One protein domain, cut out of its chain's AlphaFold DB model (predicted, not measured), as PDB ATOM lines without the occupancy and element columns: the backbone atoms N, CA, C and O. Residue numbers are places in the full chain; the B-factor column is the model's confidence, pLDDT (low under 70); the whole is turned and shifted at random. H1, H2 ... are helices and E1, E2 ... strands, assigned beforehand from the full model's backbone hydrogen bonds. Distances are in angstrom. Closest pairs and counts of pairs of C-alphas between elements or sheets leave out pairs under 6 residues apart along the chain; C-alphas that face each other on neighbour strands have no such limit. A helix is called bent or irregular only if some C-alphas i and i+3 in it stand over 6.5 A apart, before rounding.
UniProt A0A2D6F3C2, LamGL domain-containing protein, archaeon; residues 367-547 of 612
ATOM      1  N   GLY A 367      76.966  93.174 152.283       82.69
ATOM      2  CA  GLY A 367      75.847  93.243 151.348       82.69
ATOM      3  C   GLY A 367      75.732  94.629 150.726       82.69
ATOM      4  O   GLY A 367      76.272  95.595 151.261       82.69
ATOM      5  N   ASP A 368      75.036  94.692 149.592       81.94
ATOM      6  CA  ASP A 368      74.570  95.916 148.932       81.94
ATOM      7  C   ASP A 368      75.630  97.011 148.689       81.94
ATOM      8  O   ASP A 368      75.372  98.185 148.967       81.94
ATOM      9  N   PRO A 369      76.819  96.697 148.133       83.38
ATOM     10  CA  PRO A 369      77.796  97.744 147.846       83.38
ATOM     11  C   PRO A 369      77.314  98.752 146.801       83.38
ATOM     12  O   PRO A 369      77.738  99.898 146.817       83.38
ATOM     13  N   HIS A 370      76.411  98.359 145.896       84.31
ATOM     14  CA  HIS A 370      75.810  99.259 144.912       84.31
ATOM     15  C   HIS A 370      76.824 100.108 144.113       84.31
ATOM     16  O   HIS A 370      76.589 101.293 143.864       84.31
ATOM     17  N   ILE A 371      77.906  99.488 143.640       82.56
ATOM     18  CA  ILE A 371      79.111 100.134 143.079       82.56
ATOM     19  C   ILE A 371      78.811 101.202 142.012       82.56
ATOM     20  O   ILE A 371      79.434 102.258 141.982       82.56
ATOM     21  N   GLN A 372      77.792 100.993 141.174       76.62
ATOM     22  CA  GLN A 372      77.377 101.963 140.144       76.62
ATOM     23  C   GLN A 372      76.899 103.324 140.701       76.62
ATOM     24  O   GLN A 372      76.753 104.289 139.952       76.62
ATOM     25  N   THR A 373      76.554 103.384 141.989       78.50
ATOM     26  CA  THR A 373      76.038 104.588 142.661       78.50
ATOM     27  C   THR A 373      77.113 105.347 143.433       78.50
ATOM     28  O   THR A 373      76.804 106.361 144.064       78.50
ATOM     29  N   ASP A 374      78.366 104.901 143.337       81.75
ATOM     30  CA  ASP A 374      79.503 105.544 143.974       81.75
ATOM     31  C   ASP A 374      79.610 107.025 143.602       81.75
ATOM     32  O   ASP A 374      79.501 107.446 142.444       81.75
ATOM     33  N   LEU A 375      79.848 107.848 144.622       76.75
ATOM     34  CA  LEU A 375      80.178 109.249 144.419       76.75
ATOM     35  C   LEU A 375      81.642 109.360 143.963       76.75
ATOM     36  O   LEU A 375      82.468 108.548 144.357       76.75
ATOM     37  N   PRO A 376      82.039 110.412 143.224       74.62
ATOM     38  CA  PRO A 376      83.416 110.555 142.728       74.62
ATOM     39  C   PRO A 376      84.534 110.515 143.787       74.62
ATOM     40  O   PRO A 376      85.705 110.425 143.427       74.62
ATOM     41  N   SER A 377      84.199 110.659 145.070       75.19
ATOM     42  CA  SER A 377      85.125 110.617 146.205       75.19
ATOM     43  C   SER A 377      84.854 109.462 147.173       75.19
ATOM     44  O   SER A 377      85.368 109.520 148.283       75.19
ATOM     45  N   TYR A 378      84.001 108.506 146.803       78.31
ATOM     46  CA  TYR A 378      83.574 107.406 147.660       78.31
ATOM     47  C   TYR A 378      83.589 106.099 146.870       78.31
ATOM     48  O   TYR A 378      83.020 106.046 145.781       78.31
ATOM     49  N   ARG A 379      84.254 105.075 147.397       87.19
ATOM     50  CA  ARG A 379      84.381 103.755 146.766       87.19
ATOM     51  C   ARG A 379      83.778 102.722 147.706       87.19
ATOM     52  O   ARG A 379      84.474 102.195 148.567       87.19
ATOM     53  N   SER A 380      82.473 102.491 147.576       85.69
ATOM     54  CA  SER A 380      81.653 101.751 148.550       85.69
ATOM     55  C   SER A 380      82.240 100.408 148.975       85.69
ATOM     56  O   SER A 380      82.255 100.075 150.159       85.69
ATOM     57  N   TYR A 381      82.744  99.634 148.022       88.25
ATOM     58  CA  TYR A 381      83.200  98.279 148.268       88.25
ATOM     59  C   TYR A 381      84.678  98.216 148.671       88.25
ATOM     60  O   TYR A 381      85.039  97.495 149.600       88.25
ATOM     61  N   GLU A 382      85.526  99.023 148.030       91.25
ATOM     62  CA  GLU A 382      86.936  99.189 148.405       91.25
ATOM     63  C   GLU A 382      87.080  99.712 149.843       91.25
ATOM     64  O   GLU A 382      87.873  99.187 150.627       91.25
ATOM     65  N   GLU A 383      86.295 100.726 150.212       88.38
ATOM     66  CA  GLU A 383      86.286 101.284 151.564       88.38
ATOM     67  C   GLU A 383      85.787 100.261 152.582       88.38
ATOM     68  O   GLU A 383      86.422 100.101 153.618       88.38
ATOM     69  N   ALA A 384      84.740  99.490 152.274       87.69
ATOM     70  CA  ALA A 384      84.254  98.457 153.184       87.69
ATOM     71  C   ALA A 384      85.285  97.338 153.427       87.69
ATOM     72  O   ALA A 384      85.441  96.876 154.561       87.69
ATOM     73  N   ILE A 385      86.038  96.935 152.393       89.19
ATOM     74  CA  ILE A 385      87.168  96.006 152.545       89.19
ATOM     75  C   ILE A 385      88.217  96.608 153.484       89.19
ATOM     76  O   ILE A 385      88.631  95.958 154.448       89.19
ATOM     77  N   ASN A 386      88.627  97.851 153.238       89.94
ATOM     78  CA  ASN A 386      89.634  98.526 154.051       89.94
ATOM     79  C   ASN A 386      89.178  98.698 155.507       89.94
ATOM     80  O   ASN A 386      89.946  98.420 156.427       89.94
ATOM     81  N   ASP A 387      87.923  99.072 155.726       87.69
ATOM     82  CA  ASP A 387      87.335  99.215 157.053       87.69
ATOM     83  C   ASP A 387      87.275  97.875 157.795       87.69
ATOM     84  O   ASP A 387      87.507  97.836 159.004       87.69
ATOM     85  N   SER A 388      87.040  96.758 157.097       87.62
ATOM     86  CA  SER A 388      87.078  95.425 157.714       87.62
ATOM     87  C   SER A 388      88.486  95.029 158.182       87.62
ATOM     88  O   SER A 388      88.650  94.474 159.269       87.62
ATOM     89  N   LEU A 389      89.514  95.358 157.394       87.19
ATOM     90  CA  LEU A 389      90.903  94.961 157.645       87.19
ATOM     91  C   LEU A 389      91.644  95.917 158.582       87.19
ATOM     92  O   LEU A 389      92.571  95.502 159.279       87.19
ATOM     93  N   TYR A 390      91.258  97.193 158.603       89.62
ATOM     94  CA  TYR A 390      91.995  98.261 159.289       89.62
ATOM     95  C   TYR A 390      91.146  99.068 160.278       89.62
ATOM     96  O   TYR A 390      91.703  99.822 161.082       89.62
ATOM     97  N   GLY A 391      89.834  98.836 160.303       82.75
ATOM     98  CA  GLY A 391      88.873  99.544 161.136       82.75
ATOM     99  C   GLY A 391      88.385 100.836 160.482       82.75
ATOM    100  O   GLY A 391      89.181 101.633 159.988       82.75
ATOM    101  N   GLY A 392      87.070 101.053 160.525       77.88
ATOM    102  CA  GLY A 392      86.415 102.223 159.935       77.88
ATOM    103  C   GLY A 392      86.202 103.379 160.910       77.88
ATOM    104  O   GLY A 392      86.152 103.204 162.134       77.88
ATOM    105  N   THR A 393      85.995 104.585 160.372       71.44
ATOM    106  CA  THR A 393      85.707 105.790 161.175       71.44
ATOM    107  C   THR A 393      84.370 105.730 161.917       71.44
ATOM    108  O   THR A 393      84.147 106.514 162.839       71.44
ATOM    109  N   GLU A 394      83.506 104.784 161.546       67.31
ATOM    110  CA  GLU A 394      82.165 104.586 162.105       67.31
ATOM    111  C   GLU A 394      82.100 103.509 163.209       67.31
ATOM    112  O   GLU A 394      81.044 103.299 163.800       67.31
ATOM    113  N   GLY A 395      83.229 102.878 163.579       51.56
ATOM    114  CA  GLY A 395      83.333 102.103 164.830       51.56
ATOM    115  C   GLY A 395      83.456 100.574 164.723       51.56
ATOM    116  O   GLY A 395      83.275  99.888 165.733       51.56
ATOM    117  N   GLY A 396      83.811 100.023 163.557       62.88
ATOM    118  CA  GLY A 396      84.170  98.603 163.390       62.88
ATOM    119  C   GLY A 396      85.655  98.324 163.692       62.88
ATOM    120  O   GLY A 396      86.507  99.118 163.298       62.88
ATOM    121  N   PRO A 397      86.018  97.239 164.407       71.19
ATOM    122  CA  PRO A 397      87.408  96.849 164.605       71.19
ATOM    123  C   PRO A 397      87.965  96.225 163.324       71.19
ATOM    124  O   PRO A 397      87.260  95.506 162.623       71.19
ATOM    125  N   ALA A 398      89.259  96.410 163.108       82.25
ATOM    126  CA  ALA A 398      90.015  95.573 162.193       82.25
ATOM    127  C   ALA A 398      89.943  94.094 162.607       82.25
ATOM    128  O   ALA A 398      90.082  93.784 163.797       82.25
ATOM    129  N   PHE A 399      89.811  93.192 161.639       82.00
ATOM    130  CA  PHE A 399      90.075  91.768 161.828       82.00
ATOM    131  C   PHE A 399      90.580  91.122 160.534       82.00
ATOM    132  O   PHE A 399      90.277  91.572 159.432       82.00
ATOM    133  N   ASN A 400      91.359  90.049 160.676       83.38
ATOM    134  CA  ASN A 400      91.811  89.268 159.532       83.38
ATOM    135  C   ASN A 400      90.724  88.278 159.135       83.38
ATOM    136  O   ASN A 400      90.229  87.532 159.979       83.38
ATOM    137  N   TRP A 401      90.413  88.223 157.847       88.00
ATOM    138  CA  TRP A 401      89.499  87.246 157.281       88.00
ATOM    139  C   TRP A 401      90.158  86.453 156.154       88.00
ATOM    140  O   TRP A 401      91.093  86.906 155.498       88.00
ATOM    141  N   THR A 402      89.683  85.225 155.976       87.69
ATOM    142  CA  THR A 402      90.201  84.237 155.015       87.69
ATOM    143  C   THR A 402      89.325  84.111 153.777       87.69
ATOM    144  O   THR A 402      89.811  83.732 152.716       87.69
ATOM    145  N   LEU A 403      88.040  84.445 153.902       90.38
ATOM    146  CA  LEU A 403      87.102  84.543 152.796       90.38
ATOM    147  C   LEU A 403      86.060  85.625 153.078       90.38
ATOM    148  O   LEU A 403      85.782  85.949 154.235       90.38
ATOM    149  N   SER A 404      85.469  86.156 152.012       89.88
ATOM    150  CA  SER A 404      84.388  87.132 152.073       89.88
ATOM    151  C   SER A 404      83.128  86.620 151.384       89.88
ATOM    152  O   SER A 404      83.197  86.026 150.304       89.88
ATOM    153  N   LEU A 405      81.975  86.873 152.005       91.00
ATOM    154  CA  LEU A 405      80.661  86.624 151.423       91.00
ATOM    155  C   LEU A 405      80.014  87.954 151.034       91.00
ATOM    156  O   LEU A 405      79.795  88.790 151.906       91.00
ATOM    157  N   ASN A 406      79.657  88.134 149.760       89.00
ATOM    158  CA  ASN A 406      78.762  89.220 149.354       89.00
ATOM    159  C   ASN A 406      77.324  88.688 149.244       89.00
ATOM    160  O   ASN A 406      77.000  87.928 148.329       89.00
ATOM    161  N   MET A 407      76.483  89.079 150.198       82.81
ATOM    162  CA  MET A 407      75.110  88.611 150.390       82.81
ATOM    163  C   MET A 407      74.055  89.587 149.844       82.81
ATOM    164  O   MET A 407      72.887  89.479 150.211       82.81
ATOM    165  N   GLY A 408      74.439  90.535 148.985       76.81
ATOM    166  CA  GLY A 408      73.511  91.532 148.454       76.81
ATOM    167  C   GLY A 408      73.851  92.028 147.050       76.81
ATOM    168  O   GLY A 408      74.547  91.380 146.267       76.81
ATOM    169  N   ASP A 409      73.320  93.196 146.727       81.81
ATOM    170  CA  ASP A 409      73.320  93.795 145.401       81.81
ATOM    171  C   ASP A 409      74.654  94.444 145.033       81.81
ATOM    172  O   ASP A 409      74.991  95.546 145.480       81.81
ATOM    173  N   TRP A 410      75.369  93.841 144.081       82.38
ATOM    174  CA  TRP A 410      76.555  94.457 143.474       82.38
ATOM    175  C   TRP A 410      76.259  95.822 142.854       82.38
ATOM    176  O   TRP A 410      77.079  96.737 142.917       82.38
ATOM    177  N   THR A 411      75.072  95.974 142.267       78.06
ATOM    178  CA  THR A 411      74.598  97.251 141.748       78.06
ATOM    179  C   THR A 411      73.122  97.426 142.106       78.06
ATOM    180  O   THR A 411      72.362  96.464 142.086       78.06
ATOM    181  N   GLY A 412      72.702  98.639 142.477       70.31
ATOM    182  CA  GLY A 412      71.344  98.902 142.989       70.31
ATOM    183  C   GLY A 412      70.207  98.824 141.960       70.31
ATOM    184  O   GLY A 412      69.111  99.308 142.221       70.31
ATOM    185  N   GLY A 413      70.453  98.297 140.759       68.12
ATOM    186  CA  GLY A 413      69.432  98.117 139.731       68.12
ATOM    187  C   GLY A 413      69.666  96.816 138.970       68.12
ATOM    188  O   GLY A 413      70.813  96.421 138.807       68.12
ATOM    189  N   PRO A 414      68.613  96.164 138.447       67.88
ATOM    190  CA  PRO A 414      68.725  94.803 137.925       67.88
ATOM    191  C   PRO A 414      69.557  94.711 136.638       67.88
ATOM    192  O   PRO A 414      70.077  93.654 136.317       67.88
ATOM    193  N   CYS A 415      69.684  95.796 135.865       73.75
ATOM    194  CA  CYS A 415      70.288  95.781 134.528       73.75
ATOM    195  C   CYS A 415      71.596  96.593 134.479       73.75
ATOM    196  O   CYS A 415      71.580  97.702 133.931       73.75
ATOM    197  N   PRO A 416      72.711  96.069 135.015       75.44
ATOM    198  CA  PRO A 416      73.987  96.773 135.024       75.44
ATOM    199  C   PRO A 416      74.552  96.930 133.607       75.44
ATOM    200  O   PRO A 416      74.388  96.070 132.728       75.44
ATOM    201  N   ALA A 417      75.227  98.051 133.379       78.88
ATOM    202  CA  ALA A 417      75.972  98.318 132.165       78.88
ATOM    203  C   ALA A 417      77.352  97.645 132.224       78.88
ATOM    204  O   ALA A 417      77.893  97.343 133.284       78.88
ATOM    205  N   ASN A 418      77.964  97.410 131.060       78.81
ATOM    206  CA  ASN A 418      79.285  96.779 131.014       78.81
ATOM    207  C   ASN A 418      80.392  97.558 131.769       78.81
ATOM    208  O   ASN A 418      81.215  96.889 132.384       78.81
ATOM    209  N   PRO A 419      80.438  98.911 131.753       82.31
ATOM    210  CA  PRO A 419      81.406  99.675 132.549       82.31
ATOM    211  C   PRO A 419      81.298  99.429 134.057       82.31
ATOM    212  O   PRO A 419      82.329  99.328 134.706       82.31
ATOM    213  N   ASP A 420      80.087  99.216 134.584       81.06
ATOM    214  CA  ASP A 420      79.865  98.973 136.017       81.06
ATOM    215  C   ASP A 420      80.607  97.714 136.503       81.06
ATOM    216  O   ASP A 420      80.981  97.611 137.664       81.06
ATOM    217  N   GLY A 421      80.845  96.745 135.609       85.56
ATOM    218  CA  GLY A 421      81.633  95.550 135.921       85.56
ATOM    219  C   GLY A 421      83.131  95.830 136.020       85.56
ATOM    220  O   GLY A 421      83.822  95.198 136.812       85.56
ATOM    221  N   GLN A 422      83.632  96.813 135.269       87.94
ATOM    222  CA  GLN A 422      85.018  97.258 135.384       87.94
ATOM    223  C   GLN A 422      85.254  97.973 136.721       87.94
ATOM    224  O   GLN A 422      86.291  97.753 137.340       87.94
ATOM    225  N   ASP A 423      84.277  98.746 137.204       88.19
ATOM    226  CA  ASP A 423      84.357  99.404 138.513       88.19
ATOM    227  C   ASP A 423      84.484  98.395 139.668       88.19
ATOM    228  O   ASP A 423      85.187  98.670 140.641       88.19
ATOM    229  N   VAL A 424      83.876  97.204 139.544       88.25
ATOM    230  CA  VAL A 424      84.064  96.098 140.502       88.25
ATOM    231  C   VAL A 424      85.536  95.692 140.574       88.25
ATOM    232  O   VAL A 424      86.112  95.648 141.659       88.25
ATOM    233  N   ILE A 425      86.154  95.429 139.419       89.38
ATOM    234  CA  ILE A 425      87.560  95.013 139.338       89.38
ATOM    235  C   ILE A 425      88.479  96.116 139.876       89.38
ATOM    236  O   ILE A 425      89.383  95.841 140.660       89.38
ATOM    237  N   GLU A 426      88.218  97.376 139.524       89.62
ATOM    238  CA  GLU A 426      89.028  98.504 139.982       89.62
ATOM    239  C   GLU A 426      88.967  98.701 141.506       89.62
ATOM    240  O   GLU A 426      89.974  99.066 142.110       89.62
ATOM    241  N   GLN A 427      87.820  98.460 142.150       90.88
ATOM    242  CA  GLN A 427      87.708  98.531 143.615       90.88
ATOM    243  C   GLN A 427      88.429  97.385 144.322       90.88
ATOM    244  O   GLN A 427      89.044  97.594 145.370       90.88
ATOM    245  N   PHE A 428      88.436  96.190 143.729       88.12
ATOM    246  CA  PHE A 428      89.259  95.091 144.224       88.12
ATOM    247  C   PHE A 428      90.740  95.399 144.159       88.12
ATOM    248  O   PHE A 428      91.440  95.298 145.168       88.12
ATOM    249  N   GLU A 429      91.205  95.815 142.984       89.19
ATOM    250  CA  GLU A 429      92.597  96.186 142.777       89.19
ATOM    251  C   GLU A 429      93.014  97.324 143.722       89.19
ATOM    252  O   GLU A 429      94.109  97.274 144.285       89.19
ATOM    253  N   GLY A 430      92.128  98.302 143.951       89.00
ATOM    254  CA  GLY A 430      92.327  99.403 144.899       89.00
ATOM    255  C   GLY A 430      92.497  98.939 146.349       89.00
ATOM    256  O   GLY A 430      93.399  99.408 147.045       89.00
ATOM    257  N   SER A 431      91.710  97.948 146.779       89.31
ATOM    258  CA  SER A 431      91.792  97.373 148.131       89.31
ATOM    259  C   SER A 431      93.056  96.536 148.380       89.31
ATOM    260  O   SER A 431      93.459  96.323 149.522       89.31
ATOM    261  N   GLY A 432      93.688  96.031 147.313       89.19
ATOM    262  CA  GLY A 432      94.853  95.145 147.397       89.19
ATOM    263  C   GLY A 432      94.544  93.710 147.846       89.19
ATOM    264  O   GLY A 432      95.476  92.941 148.096       89.19
ATOM    265  N   VAL A 433      93.267  93.338 147.944       89.56
ATOM    266  CA  VAL A 433      92.803  91.992 148.301       89.56
ATOM    267  C   VAL A 433      92.659  91.112 147.057       89.56
ATOM    268  O   VAL A 433      92.239  91.568 145.995       89.56
ATOM    269  N   ASP A 434      92.973  89.821 147.193       89.38
ATOM    270  CA  ASP A 434      92.730  88.838 146.135       89.38
ATOM    271  C   ASP A 434      91.224  88.570 145.968       89.38
ATOM    272  O   ASP A 434      90.553  88.043 146.855       89.38
ATOM    273  N   GLN A 435      90.698  88.887 144.790       89.19
ATOM    274  CA  GLN A 435      89.307  88.643 144.411       89.19
ATOM    275  C   GLN A 435      88.887  87.162 144.486       89.19
ATOM    276  O   GLN A 435      87.706  86.862 144.652       89.19
ATOM    277  N   ASN A 436      89.827  86.208 144.445       91.75
ATOM    278  CA  ASN A 436      89.528  84.780 144.635       91.75
ATOM    279  C   ASN A 436      88.980  84.451 146.035       91.75
ATOM    280  O   ASN A 436      88.423  83.372 146.243       91.75
ATOM    281  N   LEU A 437      89.088  85.365 147.000       91.12
ATOM    282  CA  LEU A 437      88.561  85.170 148.349       91.12
ATOM    283  C   LEU A 437      87.032  85.342 148.439       91.12
ATOM    284  O   LEU A 437      86.487  85.279 149.538       91.12
ATOM    285  N   ILE A 438      86.332  85.564 147.320       86.12
ATOM    286  CA  ILE A 438      85.018  86.225 147.340       86.12
ATOM    287  C   ILE A 438      83.930  85.362 146.760       86.12
ATOM    288  O   ILE A 438      83.988  84.931 145.607       86.12
ATOM    289  N   TYR A 439      82.907  85.150 147.567       92.81
ATOM    290  CA  TYR A 439      81.776  84.303 147.255       92.81
ATOM    291  C   TYR A 439      80.540  85.196 147.291       92.81
ATOM    292  O   TYR A 439      80.092  85.613 148.354       92.81
ATOM    293  N   GLY A 440      80.029  85.552 146.116       90.06
ATOM    294  CA  GLY A 440      78.906  86.472 145.983       90.06
ATOM    295  C   GLY A 440      77.674  85.811 145.386       90.06
ATOM    296  O   GLY A 440      77.784  85.023 144.449       90.06
ATOM    297  N   ILE A 441      76.501  86.198 145.875       88.56
ATOM    298  CA  ILE A 441      75.244  85.999 145.149       88.56
ATOM    299  C   ILE A 441      75.015  87.138 144.149       88.56
ATOM    300  O   ILE A 441      75.706  88.158 144.163       88.56
ATOM    301  N   THR A 442      74.061  86.948 143.242       81.00
ATOM    302  CA  THR A 442      73.754  87.921 142.189       81.00
ATOM    303  C   THR A 442      73.071  89.174 142.723       81.00
ATOM    304  O   THR A 442      73.127  90.203 142.060       81.00
ATOM    305  N   GLY A 443      72.383  89.094 143.865       79.31
ATOM    306  CA  GLY A 443      71.430  90.131 144.260       79.31
ATOM    307  C   GLY A 443      70.331  90.302 143.201       79.31
ATOM    308  O   GLY A 443      70.062  89.372 142.434       79.31
ATOM    309  N   ASN A 444      69.791  91.518 143.087       70.94
ATOM    310  CA  ASN A 444      68.746  91.969 142.155       70.94
ATOM    311  C   ASN A 444      69.040  91.719 140.663       70.94
ATOM    312  O   ASN A 444      68.164  91.914 139.813       70.94
ATOM    313  N   HIS A 445      70.246  91.258 140.322       72.38
ATOM    314  CA  HIS A 445      70.619  90.829 138.972       72.38
ATOM    315  C   HIS A 445      69.959  89.515 138.538       72.38
ATOM    316  O   HIS A 445      69.909  89.241 137.339       72.38
ATOM    317  N   ASP A 446      69.436  88.711 139.467       68.69
ATOM    318  CA  ASP A 446      68.809  87.410 139.176       68.69
ATOM    319  C   ASP A 446      67.525  87.475 138.332       68.69
ATOM    320  O   ASP A 446      67.161  86.468 137.728       68.69
ATOM    321  N   GLY A 447      66.864  88.629 138.217       60.31
ATOM    322  CA  GLY A 447      65.733  88.818 137.286       60.31
ATOM    323  C   GLY A 447      65.969  89.876 136.226       60.31
ATOM    324  O   GLY A 447      65.025  90.386 135.614       60.31
ATOM    325  N   SER A 448      67.235  90.171 135.952       64.00
ATOM    326  CA  SER A 448      67.621  90.801 134.700       64.00
ATOM    327  C   SER A 448      67.716  89.780 133.574       64.00
ATOM    328  O   SER A 448      68.058  88.617 133.757       64.00
ATOM    329  N   THR A 449      67.454  90.233 132.348       59.22
ATOM    330  CA  THR A 449      67.668  89.418 131.143       59.22
ATOM    331  C   THR A 449      69.149  89.307 130.751       59.22
ATOM    332  O   THR A 449      69.454  88.763 129.692       59.22
ATOM    333  N   ASN A 450      70.061  89.887 131.536       64.12
ATOM    334  CA  ASN A 450      71.497  89.988 131.277       64.12
ATOM    335  C   ASN A 450      72.324  89.336 132.402       64.12
ATOM    336  O   ASN A 450      73.203  89.959 132.998       64.12
ATOM    337  N   ASP A 451      72.061  88.054 132.652       72.31
ATOM    338  CA  ASP A 451      72.828  87.185 133.561       72.31
ATOM    339  C   ASP A 451      74.326  87.088 133.202       72.31
ATOM    340  O   ASP A 451      75.175  86.805 134.048       72.31
ATOM    341  N   ASN A 452      74.671  87.374 131.943       80.94
ATOM    342  CA  ASN A 452      76.047  87.419 131.460       80.94
ATOM    343  C   ASN A 452      76.905  88.457 132.187       80.94
ATOM    344  O   ASN A 452      78.101  88.229 132.318       80.94
ATOM    345  N   TRP A 453      76.341  89.574 132.662       86.44
ATOM    346  CA  TRP A 453      77.140  90.558 133.398       86.44
ATOM    347  C   TRP A 453      77.738  89.932 134.662       86.44
ATOM    348  O   TRP A 453      78.954  89.943 134.838       86.44
ATOM    349  N   PHE A 454      76.902  89.286 135.478       86.94
ATOM    350  CA  PHE A 454      77.340  88.642 136.714       86.94
ATOM    351  C   PHE A 454      78.317  87.497 136.435       86.94
ATOM    352  O   PHE A 454      79.378  87.427 137.048       86.94
ATOM    353  N   LYS A 455      78.015  86.648 135.445       88.69
ATOM    354  CA  LYS A 455      78.904  85.548 135.034       88.69
ATOM    355  C   LYS A 455      80.267  86.028 134.537       88.69
ATOM    356  O   LYS A 455      81.237  85.295 134.689       88.69
ATOM    357  N   ASN A 456      80.340  87.206 133.920       90.19
ATOM    358  CA  ASN A 456      81.576  87.728 133.339       90.19
ATOM    359  C   ASN A 456      82.435  88.486 134.350       90.19
ATOM    360  O   ASN A 456      83.655  88.371 134.294       90.19
ATOM    361  N   TRP A 457      81.808  89.282 135.220       89.94
ATOM    362  CA  TRP A 457      82.509  90.220 136.098       89.94
ATOM    363  C   TRP A 457      82.655  89.707 137.532       89.94
ATOM    364  O   TRP A 457      83.731  89.843 138.099       89.94
ATOM    365  N   ILE A 458      81.620  89.072 138.095       90.06
ATOM    366  CA  ILE A 458      81.681  88.463 139.439       90.06
ATOM    367  C   ILE A 458      82.130  87.001 139.356       90.06
ATOM    368  O   ILE A 458      82.903  86.537 140.187       90.06
ATOM    369  N   ASP A 459      81.659  86.289 138.326       92.50
ATOM    370  CA  ASP A 459      82.146  84.977 137.889       92.50
ATOM    371  C   ASP A 459      82.359  83.974 139.040       92.50
ATOM    372  O   ASP A 459      83.481  83.503 139.262       92.50
ATOM    373  N   PRO A 460      81.302  83.603 139.791       91.12
ATOM    374  CA  PRO A 460      81.450  82.771 140.989       91.12
ATOM    375  C   PRO A 460      82.163  81.444 140.696       91.12
ATOM    376  O   PRO A 460      82.950  80.974 141.516       91.12
ATOM    377  N   LEU A 461      81.955  80.887 139.496       92.12
ATOM    378  CA  LEU A 461      82.536  79.619 139.050       92.12
ATOM    379  C   LEU A 461      83.947  79.744 138.443       92.12
ATOM    380  O   LEU A 461      84.556  78.718 138.139       92.12
ATOM    381  N   GLY A 462      84.471  80.956 138.228       91.81
ATOM    382  CA  GLY A 462      85.768  81.175 137.575       91.81
ATOM    383  C   GLY A 462      85.808  80.716 136.111       91.81
ATOM    384  O   GLY A 462      86.822  80.203 135.645       91.81
ATOM    385  N   THR A 463      84.689  80.815 135.395       91.75
ATOM    386  CA  THR A 463      84.559  80.407 133.984       91.75
ATOM    387  C   THR A 463      84.977  81.495 132.997       91.75
ATOM    388  O   THR A 463      85.302  81.190 131.848       91.75
ATOM    389  N   ASN A 464      85.024  82.750 133.448       93.25
ATOM    390  CA  ASN A 464      85.396  83.937 132.685       93.25
ATOM    391  C   ASN A 464      86.637  84.624 133.285       93.25
ATOM    392  O   ASN A 464      86.760  85.847 133.229       93.25
ATOM    393  N   THR A 465      87.605  83.839 133.781       91.69
ATOM    394  CA  THR A 465      88.841  84.303 134.449       91.69
ATOM    395  C   THR A 465      89.595  85.403 133.700       91.69
ATOM    396  O   THR A 465      90.255  86.226 134.316       91.69
ATOM    397  N   ALA A 466      89.544  85.447 132.366       90.06
ATOM    398  CA  ALA A 466      90.225  86.500 131.606       90.06
ATOM    399  C   ALA A 466      89.616  87.902 131.823       90.06
ATOM    400  O   ALA A 466      90.301  88.895 131.595       90.06
ATOM    401  N   THR A 467      88.344  87.970 132.220       90.75
ATOM    402  CA  THR A 467      87.599  89.205 132.489       90.75
ATOM    403  C   THR A 467      87.502  89.475 133.985       90.75
ATOM    404  O   THR A 467      87.837  90.573 134.410       90.75
ATOM    405  N   SER A 468      87.091  88.476 134.768       91.00
ATOM    406  CA  SER A 468      86.912  88.592 136.221       91.00
ATOM    407  C   SER A 468      88.220  88.494 137.002       91.00
ATOM    408  O   SER A 468      88.290  88.912 138.144       91.00
ATOM    409  N   GLY A 469      89.242  87.846 136.431       89.44
ATOM    410  CA  GLY A 469      90.449  87.409 137.135       89.44
ATOM    411  C   GLY A 469      90.206  86.390 138.265       89.44
ATOM    412  O   GLY A 469      91.139  86.086 139.010       89.44
ATOM    413  N   ILE A 470      88.996  85.826 138.367       92.25
ATOM    414  CA  ILE A 470      88.640  84.752 139.301       92.25
ATOM    415  C   ILE A 470      89.038  83.403 138.711       92.25
ATOM    416  O   ILE A 470      88.651  83.041 137.599       92.25
ATOM    417  N   ASN A 471      89.772  82.613 139.484       91.88
ATOM    418  CA  ASN A 471      90.124  81.238 139.183       91.88
ATOM    419  C   ASN A 471      89.677  80.339 140.335       91.88
ATOM    420  O   ASN A 471      90.260  80.353 141.417       91.88
ATOM    421  N   ASN A 472      88.690  79.485 140.067       92.06
ATOM    422  CA  ASN A 472      88.111  78.600 141.074       92.06
ATOM    423  C   ASN A 472      89.152  77.705 141.779       92.06
ATOM    424  O   ASN A 472      89.012  77.393 142.953       92.06
ATOM    425  N   SER A 473      90.232  77.333 141.084       88.69
ATOM    426  CA  SER A 473      91.300  76.498 141.660       88.69
ATOM    427  C   SER A 473      92.211  77.244 142.641       88.69
ATOM    428  O   SER A 473      92.996  76.603 143.330       88.69
ATOM    429  N   LEU A 474      92.162  78.581 142.656       88.81
ATOM    430  CA  LEU A 474      92.944  79.435 143.559       88.81
ATOM    431  C   LEU A 474      92.141  79.895 144.781       88.81
ATOM    432  O   LEU A 474      92.700  80.535 145.668       88.81
ATOM    433  N   ARG A 475      90.844  79.576 144.836       91.88
ATOM    434  CA  ARG A 475      90.000  79.895 145.986       91.88
ATOM    435  C   ARG A 475      90.455  79.108 147.223       91.88
ATOM    436  O   ARG A 475      90.845  77.948 147.074       91.88
ATOM    437  N   PRO A 476      90.315  79.674 148.439       87.81
ATOM    438  CA  PRO A 476      90.498  78.922 149.682       87.81
ATOM    439  C   PRO A 476      89.645  77.649 149.728       87.81
ATOM    440  O   PRO A 476      90.111  76.611 150.186       87.81
ATOM    441  N   SER A 477      88.420  77.725 149.197       90.50
ATOM    442  CA  SER A 477      87.546  76.579 148.968       90.50
ATOM    443  C   SER A 477      86.924  76.665 147.567       90.50
ATOM    444  O   SER A 477      86.162  77.590 147.276       90.50
ATOM    445  N   PRO A 478      87.266  75.746 146.647       93.62
ATOM    446  CA  PRO A 478      86.686  75.739 145.310       93.62
ATOM    447  C   PRO A 478      85.170  75.514 145.334       93.62
ATOM    448  O   PRO A 478      84.668  74.619 146.014       93.62
ATOM    449  N   VAL A 479      84.444  76.277 144.519       94.69
ATOM    450  CA  VAL A 479      82.988  76.164 144.400       94.69
ATOM    451  C   VAL A 479      82.569  75.063 143.427       94.69
ATOM    452  O   VAL A 479      83.281  74.743 142.466       94.69
ATOM    453  N   ARG A 480      81.373  74.513 143.644       95.56
ATOM    454  CA  ARG A 480      80.701  73.519 142.795       95.56
ATOM    455  C   ARG A 480      79.257  73.954 142.534       95.56
ATOM    456  O   ARG A 480      78.645  74.581 143.389       95.56
ATOM    457  N   GLY A 481      78.697  73.598 141.379       92.94
ATOM    458  CA  GLY A 481      77.311  73.916 141.013       92.94
ATOM    459  C   GLY A 481      77.205  74.836 139.798       92.94
ATOM    460  O   GLY A 481      78.009  74.748 138.869       92.94
ATOM    461  N   GLU A 482      76.194  75.697 139.799       89.75
ATOM    462  CA  GLU A 482      75.884  76.649 138.731       89.75
ATOM    463  C   GLU A 482      75.960  78.094 139.246       89.75
ATOM    464  O   GLU A 482      75.878  78.348 140.442       89.75
ATOM    465  N   TRP A 483      76.090  79.071 138.345       87.19
ATOM    466  CA  TRP A 483      76.239  80.491 138.706       87.19
ATOM    467  C   TRP A 483      75.106  81.034 139.595       87.19
ATOM    468  O   TRP A 483      75.319  81.991 140.330       87.19
ATOM    469  N   ASN A 484      73.919  80.433 139.505       84.69
ATOM    470  CA  ASN A 484      72.703  80.789 140.232       84.69
ATOM    471  C   ASN A 484      72.420  79.886 141.450       84.69
ATOM    472  O   ASN A 484      71.512  80.167 142.231       84.69
ATOM    473  N   ARG A 485      73.174  78.793 141.616       89.81
ATOM    474  CA  ARG A 485      73.124  77.888 142.773       89.81
ATOM    475  C   ARG A 485      74.442  77.129 142.879       89.81
ATOM    476  O   ARG A 485      74.673  76.145 142.172       89.81
ATOM    477  N   TYR A 486      75.327  77.597 143.742       93.62
ATOM    478  CA  TYR A 486      76.614  76.950 143.965       93.62
ATOM    479  C   TYR A 486      76.859  76.741 145.452       93.62
ATOM    480  O   TYR A 486      76.190  77.324 146.301       93.62
ATOM    481  N   TYR A 487      77.811  75.876 145.766       96.06
ATOM    482  CA  TYR A 487      78.193  75.568 147.131       96.06
ATOM    483  C   TYR A 487      79.699  75.381 147.253       96.06
ATOM    484  O   TYR A 487      80.397  75.166 146.256       96.06
ATOM    485  N   PHE A 488      80.194  75.467 148.481       95.31
ATOM    486  CA  PHE A 488      81.571  75.149 148.834       95.31
ATOM    487  C   PHE A 488      81.648  74.713 150.300       95.31
ATOM    488  O   PHE A 488      80.759  75.006 151.096       95.31
ATOM    489  N   GLU A 489      82.710  73.989 150.639       92.25
ATOM    490  CA  GLU A 489      82.895  73.360 151.951       92.25
ATOM    491  C   GLU A 489      84.154  73.921 152.611       92.25
ATOM    492  O   GLU A 489      85.206  74.015 151.974       92.25
ATOM    493  N   VAL A 490      84.073  74.277 153.889       87.75
ATOM    494  CA  VAL A 490      85.243  74.599 154.709       87.75
ATOM    495  C   VAL A 490      85.203  73.722 155.952       87.75
ATOM    496  O   VAL A 490      84.414  73.958 156.863       87.75
ATOM    497  N   GLY A 491      86.013  72.663 155.963       83.19
ATOM    498  CA  GLY A 491      85.890  71.617 156.979       83.19
ATOM    499  C   GLY A 491      84.507  70.966 156.920       83.19
ATOM    500  O   GLY A 491      84.083  70.529 155.853       83.19
ATOM    501  N   ASN A 492      83.806  70.939 158.053       83.56
ATOM    502  CA  ASN A 492      82.426  70.465 158.179       83.56
ATOM    503  C   ASN A 492      81.375  71.581 157.999       83.56
ATOM    504  O   ASN A 492      80.212  71.383 158.334       83.56
ATOM    505  N   VAL A 493      81.752  72.761 157.496       87.69
ATOM    506  CA  VAL A 493      80.806  73.848 157.207       87.69
ATOM    507  C   VAL A 493      80.491  73.874 155.716       87.69
ATOM    508  O   VAL A 493      81.383  74.051 154.885       87.69
ATOM    509  N   LEU A 494      79.214  73.722 155.373       91.44
ATOM    510  CA  LEU A 494      78.707  73.759 154.006       91.44
ATOM    511  C   LEU A 494      78.031  75.106 153.729       91.44
ATOM    512  O   LEU A 494      77.004  75.436 154.323       91.44
ATOM    513  N   PHE A 495      78.585  75.868 152.789       93.75
ATOM    514  CA  PHE A 495      78.015  77.129 152.322       93.75
ATOM    515  C   PHE A 495      77.167  76.897 151.077       93.75
ATOM    516  O   PHE A 495      77.676  76.426 150.061       93.75
ATOM    517  N   LEU A 496      75.891  77.274 151.128       93.25
ATOM    518  CA  LEU A 496      74.957  77.229 150.007       93.25
ATOM    519  C   LEU A 496      74.688  78.657 149.524       93.25
ATOM    520  O   LEU A 496      74.234  79.499 150.294       93.25
ATOM    521  N   MET A 497      74.952  78.933 148.248       91.50
ATOM    522  CA  MET A 497      74.862  80.266 147.647       91.50
ATOM    523  C   MET A 497      73.785  80.268 146.564       91.50
ATOM    524  O   MET A 497      73.952  79.638 145.516       91.50
ATOM    525  N   LEU A 498      72.665  80.949 146.826       85.94
ATOM    526  CA  LEU A 498      71.451  80.845 146.019       85.94
ATOM    527  C   LEU A 498      71.046  82.195 145.428       85.94
ATOM    528  O   LEU A 498      70.879  83.197 146.124       85.94
ATOM    529  N   SER A 499      70.856  82.204 144.115       79.00
ATOM    530  CA  SER A 499      70.486  83.368 143.314       79.00
ATOM    531  C   SER A 499      69.424  82.951 142.303       79.00
ATOM    532  O   SER A 499      69.746  82.599 141.175       79.00
ATOM    533  N   ASP A 500      68.155  82.910 142.705       73.81
ATOM    534  CA  ASP A 500      67.075  82.453 141.827       73.81
ATOM    535  C   ASP A 500      65.801  83.287 141.996       73.81
ATOM    536  O   ASP A 500      65.090  83.175 142.997       73.81
ATOM    537  N   TRP A 501      65.497  84.090 140.973       66.31
ATOM    538  CA  TRP A 501      64.291  84.907 140.875       66.31
ATOM    539  C   TRP A 501      63.429  84.447 139.692       66.31
ATOM    540  O   TRP A 501      63.428  85.077 138.641       66.31
ATOM    541  N   ASN A 502      62.665  83.353 139.829       57.50
ATOM    542  CA  ASN A 502      61.943  82.786 138.672       57.50
ATOM    543  C   ASN A 502      60.586  82.117 138.951       57.50
ATOM    544  O   ASN A 502      60.155  81.279 138.163       57.50
ATOM    545  N   GLU A 503      59.836  82.531 139.976       59.62
ATOM    546  CA  GLU A 503      58.381  82.284 140.004       59.62
ATOM    547  C   GLU A 503      57.600  83.480 139.413       59.62
ATOM    548  O   GLU A 503      57.178  84.386 140.143       59.62
ATOM    549  N   PRO A 504      57.397  83.547 138.076       51.25
ATOM    550  CA  PRO A 504      56.653  84.628 137.424       51.25
ATOM    551  C   PRO A 504      55.168  84.650 137.813       51.25
ATOM    552  O   PRO A 504      54.482  85.637 137.549       51.25
ATOM    553  N   SER A 505      54.669  83.580 138.442       53.28
ATOM    554  CA  SER A 505      53.275  83.404 138.855       53.28
ATOM    555  C   SER A 505      52.859  84.276 140.055       53.28
ATOM    556  O   SER A 505      51.668  84.531 140.249       53.28
ATOM    557  N   LEU A 506      53.819  84.788 140.833       52.53
ATOM    558  CA  LEU A 506      53.568  85.566 142.048       52.53
ATOM    559  C   LEU A 506      53.586  87.074 141.751       52.53
ATOM    560  O   LEU A 506      54.639  87.695 141.783       52.53
ATOM    561  N   ALA A 507      52.450  87.714 141.461       46.34
ATOM    562  CA  ALA A 507      52.380  89.185 141.382       46.34
ATOM    563  C   ALA A 507      52.915  89.847 142.681       46.34
ATOM    564  O   ALA A 507      52.819  89.221 143.738       46.34
ATOM    565  N   PRO A 508      53.479  91.076 142.648       47.34
ATOM    566  CA  PRO A 508      53.937  91.740 143.867       47.34
ATOM    567  C   PRO A 508      52.777  91.868 144.864       47.34
ATOM    568  O   PRO A 508      51.758  92.498 144.585       47.34
ATOM    569  N   PHE A 509      52.935  91.236 146.024       42.12
ATOM    570  CA  PHE A 509      52.056  91.360 147.177       42.12
ATOM    571  C   PHE A 509      52.913  91.813 148.358       42.12
ATOM    572  O   PHE A 509      53.742  91.067 148.868       42.12
ATOM    573  N   GLY A 510      52.705  93.053 148.797       40.47
ATOM    574  CA  GLY A 510      53.425  93.664 149.913       40.47
ATOM    575  C   GLY A 510      52.683  94.887 150.452       40.47
ATOM    576  O   GLY A 510      51.649  95.276 149.913       40.47
ATOM    577  N   ARG A 511      53.184  95.482 151.543       36.00
ATOM    578  CA  ARG A 511      52.467  96.499 152.345       36.00
ATOM    579  C   ARG A 511      52.359  97.894 151.693       36.00
ATOM    580  O   ARG A 511      51.776  98.786 152.304       36.00
ATOM    581  N   THR A 512      52.903  98.102 150.493       36.91
ATOM    582  CA  THR A 512      52.854  99.381 149.760       36.91
ATOM    583  C   THR A 512      51.802  99.363 148.649       36.91
ATOM    584  O   THR A 512      51.362  98.315 148.184       36.91
ATOM    585  N   CYS A 513      51.384 100.551 148.212       34.69
ATOM    586  CA  CYS A 513      50.383 100.744 147.160       34.69
ATOM    587  C   CYS A 513      50.829 100.272 145.761       34.69
ATOM    588  O   CYS A 513      49.970 100.058 144.906       34.69
ATOM    589  N   SER A 514      52.132 100.090 145.540       40.16
ATOM    590  CA  SER A 514      52.743  99.496 144.341       40.16
ATOM    591  C   SER A 514      52.944  97.975 144.443       40.16
ATOM    592  O   SER A 514      53.158  97.328 143.420       40.16
ATOM    593  N   GLY A 515      52.800  97.400 145.646       39.91
ATOM    594  CA  GLY A 515      53.143  96.014 145.956       39.91
ATOM    595  C   GLY A 515      54.657  95.831 146.119       39.91
ATOM    596  O   GLY A 515      55.437  96.245 145.271       39.91
ATOM    597  N   GLY A 516      55.081  95.191 147.210       44.19
ATOM    598  CA  GLY A 516      56.452  94.685 147.347       44.19
ATOM    599  C   GLY A 516      56.568  93.292 146.726       44.19
ATOM    600  O   GLY A 516      55.564  92.586 146.618       44.19
ATOM    601  N   HIS A 517      57.769  92.879 146.326       48.94
ATOM    602  CA  HIS A 517      58.031  91.481 145.987       48.94
ATOM    603  C   HIS A 517      58.183  90.695 147.300       48.94
ATOM    604  O   HIS A 517      59.118  90.972 148.049       48.94
ATOM    605  N   PRO A 518      57.251  89.792 147.656       47.59
ATOM    606  CA  PRO A 518      57.362  89.051 148.904       47.59
ATOM    607  C   PRO A 518      58.517  88.045 148.831       47.59
ATOM    608  O   PRO A 518      58.773  87.466 147.773       47.59
ATOM    609  N   ALA A 519      59.143  87.801 149.985       49.09
ATOM    610  CA  ALA A 519      59.958  86.618 150.255       49.09
ATOM    611  C   ALA A 519      59.274  85.332 149.739       49.09
ATOM    612  O   ALA A 519      58.048  85.216 149.817       49.09
ATOM    613  N   GLY A 520      60.051  84.360 149.249       52.78
ATOM    614  CA  GLY A 520      59.543  83.073 148.756       52.78
ATOM    615  C   GLY A 520      59.483  82.921 147.233       52.78
ATOM    616  O   GLY A 520      58.584  82.250 146.733       52.78
ATOM    617  N   ARG A 521      60.404  83.549 146.488       65.44
ATOM    618  CA  ARG A 521      60.403  83.601 145.008       65.44
ATOM    619  C   ARG A 521      61.403  82.672 144.299       65.44
ATOM    620  O   ARG A 521      61.634  82.842 143.100       65.44
ATOM    621  N   VAL A 522      61.948  81.694 145.021       71.62
ATOM    622  CA  VAL A 522      62.803  80.636 144.459       71.62
ATOM    623  C   VAL A 522      61.976  79.616 143.669       71.62
ATOM    624  O   VAL A 522      60.822  79.352 144.012       71.62
ATOM    625  N   THR A 523      62.549  79.023 142.621       73.88
ATOM    626  CA  THR A 523      61.888  77.929 141.891       73.88
ATOM    627  C   THR A 523      61.821  76.655 142.732       73.88
ATOM    628  O   THR A 523      62.625  76.442 143.645       73.88
ATOM    629  N   ASN A 524      60.896  75.757 142.385       76.06
ATOM    630  CA  ASN A 524      60.815  74.444 143.024       76.06
ATOM    631  C   ASN A 524      62.102  73.620 142.833       76.06
ATOM    632  O   ASN A 524      62.479  72.868 143.724       76.06
ATOM    633  N   ASP A 525      62.792  73.776 141.701       81.75
ATOM    634  CA  ASP A 525      64.063  73.089 141.445       81.75
ATOM    635  C   ASP A 525      65.164  73.583 142.392       81.75
ATOM    636  O   ASP A 525      65.900  72.776 142.954       81.75
ATOM    637  N   THR A 526      65.246  74.896 142.623       82.25
ATOM    638  CA  THR A 526      66.190  75.484 143.588       82.25
ATOM    639  C   THR A 526      65.863  75.075 145.023       82.25
ATOM    640  O   THR A 526      66.772  74.762 145.789       82.25
ATOM    641  N   PHE A 527      64.579  75.024 145.389       81.81
ATOM    642  CA  PHE A 527      64.161  74.545 146.707       81.81
ATOM    643  C   PHE A 527      64.509  73.066 146.917       81.81
ATOM    644  O   PHE A 527      65.115  72.722 147.925       81.81
ATOM    645  N   ASN A 528      64.187  72.202 145.950       81.56
ATOM    646  CA  ASN A 528      64.532  70.781 146.015       81.56
ATOM    647  C   ASN A 528      66.047  70.574 146.103       81.56
ATOM    648  O   ASN A 528      66.502  69.785 146.917       81.56
ATOM    649  N   TRP A 529      66.828  71.325 145.318       88.88
ATOM    650  CA  TRP A 529      68.287  71.288 145.408       88.88
ATOM    651  C   TRP A 529      68.785  71.649 146.814       88.88
ATOM    652  O   TRP A 529      69.668  70.980 147.338       88.88
ATOM    653  N   TRP A 530      68.210  72.676 147.446       87.94
ATOM    654  CA  TRP A 530      68.565  73.062 148.812       87.94
ATOM    655  C   TRP A 530      68.232  71.963 149.835       87.94
ATOM    656  O   TRP A 530      69.072  71.653 150.677       87.94
ATOM    657  N   VAL A 531      67.054  71.335 149.725       83.31
ATOM    658  CA  VAL A 531      66.667  70.186 150.566       83.31
ATOM    659  C   VAL A 531      67.647  69.028 150.383       83.31
ATOM    660  O   VAL A 531      68.178  68.526 151.371       83.31
ATOM    661  N   ASP A 532      67.955  68.660 149.137       88.69
ATOM    662  CA  ASP A 532      68.889  67.576 148.827       88.69
ATOM    663  C   ASP A 532      70.280  67.846 149.426       88.69
ATOM    664  O   ASP A 532      70.913  66.932 149.957       88.69
ATOM    665  N   MET A 533      70.767  69.094 149.379       89.00
ATOM    666  CA  MET A 533      72.050  69.467 149.989       89.00
ATOM    667  C   MET A 533      72.031  69.299 151.513       89.00
ATOM    668  O   MET A 533      73.013  68.814 152.064       89.00
ATOM    669  N   ILE A 534      70.937  69.640 152.193       84.88
ATOM    670  CA  ILE A 534      70.820  69.459 153.648       84.88
ATOM    671  C   ILE A 534      70.747  67.974 154.004       84.88
ATOM    672  O   ILE A 534      71.522  67.497 154.829       84.88
ATOM    673  N   GLU A 535      69.852  67.223 153.361       81.31
ATOM    674  CA  GLU A 535      69.632  65.806 153.677       81.31
ATOM    675  C   GLU A 535      70.862  64.936 153.374       81.31
ATOM    676  O   GLU A 535      71.081  63.918 154.030       81.31
ATOM    677  N   SER A 536      71.686  65.337 152.400       84.75
ATOM    678  CA  SER A 536      72.917  64.621 152.044       84.75
ATOM    679  C   SER A 536      74.143  64.983 152.891       84.75
ATOM    680  O   SER A 536      75.163  64.306 152.758       84.75
ATOM    681  N   HIS A 537      74.057  65.986 153.775       87.19
ATOM    682  CA  HIS A 537      75.170  66.432 154.628       87.19
ATOM    683  C   HIS A 537      74.768  66.485 156.118       87.19
ATOM    684  O   HIS A 537      74.871  67.542 156.741       87.19
ATOM    685  N   PRO A 538      74.340  65.353 156.719       79.62
ATOM    686  CA  PRO A 538      73.803  65.325 158.086       79.62
ATOM    687  C   PRO A 538      74.815  65.741 159.166       79.62
ATOM    688  O   PRO A 538      74.411  66.201 160.227       79.62
ATOM    689  N   ASP A 539      76.114  65.617 158.881       81.25
ATOM    690  CA  ASP A 539      77.200  65.940 159.815       81.25
ATOM    691  C   ASP A 539      77.791  67.351 159.599       81.25
ATOM    692  O   ASP A 539      78.839  67.679 160.160       81.25
ATOM    693  N   HIS A 540      77.177  68.183 158.744       81.06
ATOM    694  CA  HIS A 540      77.676  69.527 158.426       81.06
ATOM    695  C   HIS A 540      76.887  70.641 159.121       81.06
ATOM    696  O   HIS A 540      75.666  70.585 159.255       81.06
ATOM    697  N   ILE A 541      77.583  71.730 159.457       81.12
ATOM    698  CA  ILE A 541      76.956  73.022 159.755       81.12
ATOM    699  C   ILE A 541      76.575  73.669 158.423       81.12
ATOM    700  O   ILE A 541      77.434  73.894 157.569       81.12
ATOM    701  N   ILE A 542      75.298  73.999 158.243       81.31
ATOM    702  CA  ILE A 542      74.790  74.555 156.986       81.31
ATOM    703  C   ILE A 542      74.660  76.077 157.090       81.31
ATOM    704  O   ILE A 542      73.880  76.589 157.891       81.31
ATOM    705  N   ILE A 543      75.355  76.811 156.218       84.31
ATOM    706  CA  ILE A 543      75.187  78.258 156.043       84.31
ATOM    707  C   ILE A 543      74.556  78.505 154.678       84.31
ATOM    708  O   ILE A 543      75.186  78.302 153.645       84.31
ATOM    709  N   SER A 544      73.304  78.960 154.659       85.69
ATOM    710  CA  SER A 544      72.596  79.261 153.411       85.69
ATOM    711  C   SER A 544      72.460  80.765 153.186       85.69
ATOM    712  O   SER A 544      71.956  81.486 154.045       85.69
ATOM    713  N   THR A 545      72.871  81.227 152.007       83.56
ATOM    714  CA  THR A 545      72.758  82.616 151.554       83.56
ATOM    715  C   THR A 545      71.708  82.708 150.460       83.56
ATOM    716  O   THR A 545      71.817  82.035 149.434       83.56
ATOM    717  N   PHE A 546      70.723  83.584 150.651       78.38
ATOM    718  CA  PHE A 546      69.645  83.797 149.696       78.38
ATOM    719  C   PHE A 546      69.494  85.284 149.393       78.38
ATOM    720  O   PHE A 546      69.389  86.086 150.315       78.38
ATOM    721  N   HIS A 547      69.395  85.640 148.112       75.25
ATOM    722  CA  HIS A 547      68.942  86.979 147.729       75.25
ATOM    723  C   HIS A 547      67.446  87.176 148.055       75.25
ATOM    724  O   HIS A 547      67.020  88.231 148.515       75.25
TER     725      HIS A 547
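What this domain is: This is residues 367 to 547 of the 612 residues of the protein "LamGL domain-containing protein" of archaeon (UniProt A0A2D6F3C2). A four-stranded sheet, E3 to E6, is a wall with H6 running along one face; on its other side lies a larger body in which the small strand pair E1 and E2 sits near the middle and H1, H2, H4 and H5 lie farther out. A long loop, residues 499 to 523, swings away between E5 and H6. The printed part has 181 residues, with H1 E1 H2 E2 H3 H4 H5 E3 E4 E5 H6 E6 along it; the larger sheet, order E3 E4 E5 E6, is mixed, and the smaller is parallel. The class is mixed, helices and strands, with 81 residues, under half, in named elements. The whole is compact, with a radius of gyration of the C-alphas of 17.0 A and spans of 46 by 42 by 36 A.

Where its parts are: H1, residues 380 to 390, begins at C-alpha (81.653, 101.751, 148.550) and is 15.3 A long. E1 is residues 403 to 406, H2 residues 418 to 431, 21.2 A, and E2 residues 438 to 440. H3, residues 443 to 447, is only just irregular: C-alphas 444 and 447 are 6.54 A apart. H4 is residues 451 to 457, H5 465 to 468, E3 480 to 482, E4 485 to 490, 17.3 A, and E5 493 to 498, 16.2 A. H6, residues 524 to 535, is 16.3 A long, and E6, residues 541 to 546, 16.5 A, ends at C-alpha (69.645, 83.797, 149.696).

How they stand to each other: E3, E4 and E5 form a meander, each strand the antiparallel neighbour of the one before, in two hairpins; N 480 and O 487 are 2.9 A apart, N 488 and O 495 3.1 A. E5 and E6 are parallel, with N 496 and O 543 at 2.8 A. H6 is on this sheet, two layers, at a height of 10.0 A, over E5 and, only just, E6 with 3 C-alphas; it runs along the strands, at 1 degree to E5 on the local plane. The closest C-alphas of H6 and E5 are those of Trp 530 and Leu 496, 7.7 A. E5, H6, E6 and E1, H2, E2 are strand-helix-strand units, parallel neighbour strands with a helix between, with right-handed crossovers. E1 and E2 have N 439 and O 404 at 2.9 A. H2 touches H1 with residues 427 to 431 alone, closest C-alphas Gln 427 and Glu 382, 4.9 A, at a shallow tilt of 16 degrees, the same way. H4 touches H2, closest C-alphas Trp 457 and Gly 421, 5.4 A, and H5, closest C-alphas Trp 457 and Ser 468, 4.7 A. H3 is close to but not clearly touching H4. In H1, H4 and H6 every O i to N i+4 pair is within hydrogen-bond range, in H2 8 of 10, in H3 0 of 1, with 1 of 2 O i to N i+3 pairs; H5 is too short for an O i to N i+4 pair.

The domain as a whole: The two C-alphas farthest apart, of Pro 376 and Pro 538, are 48.7 A apart. The printed part has no cut. The links H1 to E1, E1 to H2, H5 to E3 and E5 to H6 are long. Mean pLDDT of the printed part is 80.0; residues 394 to 396, 413 to 414, 446 to 450 and 501 to 521 are under 70.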